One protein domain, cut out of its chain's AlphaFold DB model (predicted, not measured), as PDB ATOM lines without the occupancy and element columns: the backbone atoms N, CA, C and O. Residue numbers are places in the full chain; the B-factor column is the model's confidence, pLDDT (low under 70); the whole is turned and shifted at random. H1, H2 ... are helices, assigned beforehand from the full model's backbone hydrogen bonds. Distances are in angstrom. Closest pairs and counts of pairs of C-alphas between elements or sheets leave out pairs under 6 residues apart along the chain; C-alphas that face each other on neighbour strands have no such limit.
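What this domain is: This is residues 7 to 46 of the 50 residues of an uncharacterized protein of Mixta intestinalis (UniProt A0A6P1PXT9). The longest helix, H1, turns a corner into H2, and H3 folds back from the far end of H2 toward H1, giving a loose triangle of three helices. H2 and H3 pack together, while H1 comes near both. The printed part has 40 residues with three named helices, in the order H1, H2, H3, and no named strand: all helix. It is compact, with a radius of gyration of the C-alphas of 9.8 A, and elongated, spanning 31 by 17 by 11 A.

Where its parts are: H1, residues 7 to 18, is 16.5 A long and begins with C-alpha 7 at (-26.462, 156.799, 86.678). H2, residues 20 to 30, is 15.5 A long. H3, residues 34 to 44, is 15.2 A long and ends with C-alpha 44 at (-22.146, 143.297, 88.993).

How they stand to each other: H1 and H2 are close but not clearly touching, about perpendicular at 88 degrees; their closest C-alphas, of Ile 16 and Phe 23, are 6.7 A apart. H1 and H3 are close but not clearly touching, at a shallow tilt of 23 degrees, opposite ways; their closest C-alphas, of Arg 13 and Ser 42, are 6.7 A apart. H2 and H3 touch, their closest C-alphas, of Asp 28 and Gly 34, being 3.5 A apart; they run opposite ways at a steep tilt of 69 degrees, only just short of about perpendicular. In H1, H2 and H3 every O i to N i+4 pair is within hydrogen-bond range.

The domain as a whole: The C-alphas farthest apart, of Phe 7 and Asn 32, are 30.9 A apart. Both links are tight, the printed part has no cut, and no printed residue is under 70 in pLDDT.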
ATOM      1  N   PHE A   7     -25.097 156.576  87.145       89.31
ATOM      2  CA  PHE A   7     -26.462 156.799  86.678       89.31
ATOM      3  C   PHE A   7     -26.946 155.623  85.826       89.31
ATOM      4  O   PHE A   7     -28.040 155.108  86.051       89.31
ATOM      5  N   GLN A   8     -26.122 155.156  84.890       88.25
ATOM      6  CA  GLN A   8     -26.412 154.002  84.044       88.25
ATOM      7  C   GLN A   8     -26.618 152.738  84.876       88.25
ATOM      8  O   GLN A   8     -27.613 152.044  84.675       88.25
ATOM      9  N   SER A   9     -25.728 152.485  85.837       88.06
ATOM     10  CA  SER A   9     -25.830 151.360  86.773       88.06
ATOM     11  C   SER A   9     -27.135 151.419  87.571       88.06
ATOM     12  O   SER A   9     -27.876 150.440  87.635       88.06
ATOM     13  N   THR A  10     -27.490 152.602  88.084       89.12
ATOM     14  CA  THR A  10     -28.739 152.813  88.833       89.12
ATOM     15  C   THR A  10     -29.982 152.562  87.978       89.12
ATOM     16  O   THR A  10     -30.904 151.879  88.420       89.12
ATOM     17  N   VAL A  11     -30.024 153.095  86.753       90.50
ATOM     18  CA  VAL A  11     -31.169 152.928  85.845       90.50
ATOM     19  C   VAL A  11     -31.329 151.466  85.426       90.50
ATOM     20  O   VAL A  11     -32.447 150.953  85.418       90.50
ATOM     21  N   LEU A  12     -30.225 150.781  85.114       89.75
ATOM     22  CA  LEU A  12     -30.228 149.354  84.785       89.75
ATOM     23  C   LEU A  12     -30.732 148.505  85.952       89.75
ATOM     24  O   LEU A  12     -31.567 147.629  85.736       89.75
ATOM     25  N   ARG A  13     -30.285 148.801  87.176       88.00
ATOM     26  CA  ARG A  13     -30.736 148.090  88.375       88.00
ATOM     27  C   ARG A  13     -32.228 148.285  88.612       88.00
ATOM     28  O   ARG A  13     -32.954 147.310  88.709       88.00
ATOM     29  N   GLN A  14     -32.714 149.528  88.577       90.38
ATOM     30  CA  GLN A  14     -34.148 149.816  88.719       90.38
ATOM     31  C   GLN A  14     -34.998 149.114  87.656       90.38
ATOM     32  O   GLN A  14     -36.099 148.644  87.948       90.38
ATOM     33  N   PHE A  15     -34.500 149.042  86.420       91.06
ATOM     34  CA  PHE A  15     -35.171 148.316  85.351       91.06
ATOM     35  C   PHE A  15     -35.246 146.813  85.652       91.06
ATOM     36  O   PHE A  15     -36.339 146.245  85.595       91.06
ATOM     37  N   ILE A  16     -34.122 146.192  86.024       90.56
ATOM     38  CA  ILE A  16     -34.045 144.767  86.374       90.56
ATOM     39  C   ILE A  16     -34.927 144.447  87.584       90.56
ATOM     40  O   ILE A  16     -35.746 143.536  87.494       90.56
ATOM     41  N   ASP A  17     -34.855 145.238  88.656       89.69
ATOM     42  CA  ASP A  17     -35.677 145.068  89.861       89.69
ATOM     43  C   ASP A  17     -37.172 145.117  89.521       89.69
ATOM     44  O   ASP A  17     -37.966 144.299  89.992       89.69
ATOM     45  N   SER A  18     -37.575 146.042  88.642       94.62
ATOM     46  CA  SER A  18     -38.977 146.182  88.239       94.62
ATOM     47  C   SER A  18     -39.507 144.991  87.434       94.62
ATOM     48  O   SER A  18     -40.721 144.809  87.361       94.62
ATOM     49  N   GLN A  19     -38.626 144.196  86.822       93.94
ATOM     50  CA  GLN A  19     -38.953 143.058  85.956       93.94
ATOM     51  C   GLN A  19     -38.276 141.764  86.437       93.94
ATOM     52  O   GLN A  19     -38.049 140.849  85.644       93.94
ATOM     53  N   TRP A  20     -37.962 141.670  87.734       92.00
ATOM     54  CA  TRP A  20     -37.083 140.633  88.281       92.00
ATOM     55  C   TRP A  20     -37.499 139.210  87.896       92.00
ATOM     56  O   TRP A  20     -36.674 138.409  87.467       92.00
ATOM     57  N   SER A  21     -38.797 138.902  87.967       93.75
ATOM     58  CA  SER A  21     -39.311 137.574  87.609       93.75
ATOM     59  C   SER A  21     -39.051 137.202  86.145       93.75
ATOM     60  O   SER A  21     -38.732 136.049  85.860       93.75
ATOM     61  N   ASP A  22     -39.211 138.149  85.218       94.88
ATOM     62  CA  ASP A  22     -38.977 137.906  83.791       94.88
ATOM     63  C   ASP A  22     -37.477 137.827  83.495       94.88
ATOM     64  O   ASP A  22     -37.047 137.018  82.673       94.88
ATOM     65  N   PHE A  23     -36.672 138.613  84.212       93.19
ATOM     66  CA  PHE A  23     -35.218 138.572  84.125       93.19
ATOM     67  C   PHE A  23     -34.647 137.231  84.608       93.19
ATOM     68  O   PHE A  23     -33.908 136.591  83.865       93.19
ATOM     69  N   VAL A  24     -35.061 136.743  85.785       93.75
ATOM     70  CA  VAL A  24     -34.681 135.415  86.302       93.75
ATOM     71  C   VAL A  24     -35.075 134.316  85.319       93.75
ATOM     72  O   VAL A  24     -34.275 133.427  85.039       93.75
ATOM     73  N   LYS A  25     -36.282 134.389  84.746       94.25
ATOM     74  CA  LYS A  25     -36.734 133.424  83.738       94.25
ATOM     75  C   LYS A  25     -35.851 133.448  82.489       94.25
ATOM     76  O   LYS A  25     -35.488 132.392  81.987       94.25
ATOM     77  N   HIS A  26     -35.482 134.632  82.005       92.25
ATOM     78  CA  HIS A  26     -34.557 134.754  80.882       92.25
ATOM     79  C   HIS A  26     -33.175 134.175  81.216       92.25
ATOM     80  O   HIS A  26     -32.604 133.450  80.405       92.25
ATOM     81  N   CYS A  27     -32.658 134.443  82.419       91.44
ATOM     82  CA  CYS A  27     -31.415 133.859  82.920       91.44
ATOM     83  C   CYS A  27     -31.482 132.322  82.992       91.44
ATOM     84  O   CYS A  27     -30.489 131.658  82.704       91.44
ATOM     85  N   ASP A  28     -32.644 131.757  83.320       92.75
ATOM     86  CA  ASP A  28     -32.875 130.308  83.364       92.75
ATOM     87  C   ASP A  28     -32.920 129.682  81.961       92.75
ATOM     88  O   ASP A  28     -32.492 128.555  81.756       92.75
ATOM     89  N   GLU A  29     -33.380 130.429  80.954       91.81
ATOM     90  CA  GLU A  29     -33.377 129.979  79.555       91.81
ATOM     91  C   GLU A  29     -31.962 129.925  78.950       91.81
ATOM     92  O   GLU A  29     -31.720 129.159  78.012       91.81
ATOM     93  N   VAL A  30     -31.024 130.728  79.467       85.06
ATOM     94  CA  VAL A  30     -29.627 130.793  78.989       85.06
ATOM     95  C   VAL A  30     -28.630 130.045  79.886       85.06
ATOM     96  O   VAL A  30     -27.496 129.809  79.460       85.06
ATOM     97  N   GLY A  31     -29.029 129.666  81.104       77.62
ATOM     98  CA  GLY A  31     -28.203 129.019  82.127       77.62
ATOM     99  C   GLY A  31     -28.841 127.752  82.711       77.62
ATOM    100  O   GLY A  31     -29.879 127.299  82.258       77.62
ATOM    101  N   ASN A  32     -28.195 127.143  83.711       73.38
ATOM    102  CA  ASN A  32     -28.767 126.017  84.477       73.38
ATOM    103  C   ASN A  32     -29.408 126.466  85.806       73.38
ATOM    104  O   ASN A  32     -30.041 125.654  86.476       73.38
ATOM    105  N   ASP A  33     -29.175 127.718  86.208       88.31
ATOM    106  CA  ASP A  33     -29.698 128.328  87.429       88.31
ATOM    107  C   ASP A  33     -29.917 129.824  87.179       88.31
ATOM    108  O   ASP A  33     -29.006 130.648  87.326       88.31
ATOM    109  N   GLY A  34     -31.124 130.166  86.723       88.44
ATOM    110  CA  GLY A  34     -31.469 131.539  86.380       88.44
ATOM    111  C   GLY A  34     -31.422 132.503  87.559       88.44
ATOM    112  O   GLY A  34     -31.095 133.673  87.368       88.44
ATOM    113  N   LEU A  35     -31.702 132.031  88.778       91.75
ATOM    114  CA  LEU A  35     -31.701 132.882  89.965       91.75
ATOM    115  C   LEU A  35     -30.273 133.253  90.368       91.75
ATOM    116  O   LEU A  35     -29.994 134.431  90.587       91.75
ATOM    117  N   SER A  36     -29.368 132.272  90.409       91.31
ATOM    118  CA  SER A  36     -27.957 132.536  90.711       91.31
ATOM    119  C   SER A  36     -27.332 133.474  89.675       91.31
ATOM    120  O   SER A  36     -26.696 134.459  90.045       91.31
ATOM    121  N   LEU A  37     -27.588 133.247  88.380       90.88
ATOM    122  CA  LEU A  37     -27.078 134.116  87.315       90.88
ATOM    123  C   LEU A  37     -27.670 135.537  87.375       90.88
ATOM    124  O   LEU A  37     -26.946 136.514  87.181       90.88
ATOM    125  N   ALA A  38     -28.968 135.673  87.653       90.62
ATOM    126  CA  ALA A  38     -29.604 136.979  87.805       90.62
ATOM    127  C   ALA A  38     -29.020 137.764  88.990       90.62
ATOM    128  O   ALA A  38     -28.764 138.963  88.861       90.62
ATOM    129  N   ASN A  39     -28.753 137.088  90.112       89.62
ATOM    130  CA  ASN A  39     -28.099 137.683  91.279       89.62
ATOM    131  C   ASN A  39     -26.674 138.145  90.963       89.62
ATOM    132  O   ASN A  39     -26.328 139.283  91.273       89.62
ATOM    133  N   GLU A  40     -25.868 137.325  90.282       89.50
ATOM    134  CA  GLU A  40     -24.515 137.716  89.858       89.50
ATOM    135  C   GLU A  40     -24.530 138.987  88.994       89.50
ATOM    136  O   GLU A  40     -23.725 139.898  89.204       89.50
ATOM    137  N   ILE A  41     -25.470 139.079  88.046       88.31
ATOM    138  CA  ILE A  41     -25.609 140.256  87.179       88.31
ATOM    139  C   ILE A  41     -26.075 141.472  87.984       88.31
ATOM    140  O   ILE A  41     -25.530 142.557  87.786       88.31
ATOM    141  N   SER A  42     -27.037 141.297  88.895       87.69
ATOM    142  CA  SER A  42     -27.525 142.366  89.772       87.69
ATOM    143  C   SER A  42     -26.392 142.951  90.623       87.69
ATOM    144  O   SER A  42     -26.184 144.163  90.631       87.69
ATOM    145  N   VAL A  43     -25.570 142.102  91.245       87.44
ATOM    146  CA  VAL A  43     -24.396 142.529  92.025       87.44
ATOM    147  C   VAL A  43     -23.358 143.221  91.136       87.44
ATOM    148  O   VAL A  43     -22.828 144.270  91.504       87.44
ATOM    149  N   ALA A  44     -23.102 142.704  89.930       85.69
ATOM    150  CA  ALA A  44     -22.146 143.297  88.993       85.69
ATOM    151  C   ALA A  44     -22.532 144.714  88.526       85.69
ATOM    152  O   ALA A  44     -21.648 145.499  88.177       85.69
ATOM    153  N   ILE A  45     -23.825 145.060  88.542       84.94
ATOM    154  CA  ILE A  45     -24.330 146.416  88.256       84.94
ATOM    155  C   ILE A  45     -24.579 147.250  89.524       84.94
ATOM    156  O   ILE A  45     -25.201 148.312  89.459       84.94
ATOM    157  N   GLY A  46     -24.086 146.792  90.680       78.31
ATOM    158  CA  GLY A  46     -24.148 147.513  91.950       78.31
ATOM    159  C   GLY A  46     -25.378 147.214  92.811       78.31
ATOM    160  O   GLY A  46     -25.763 148.063  93.613       78.31
TER     161      GLY A  46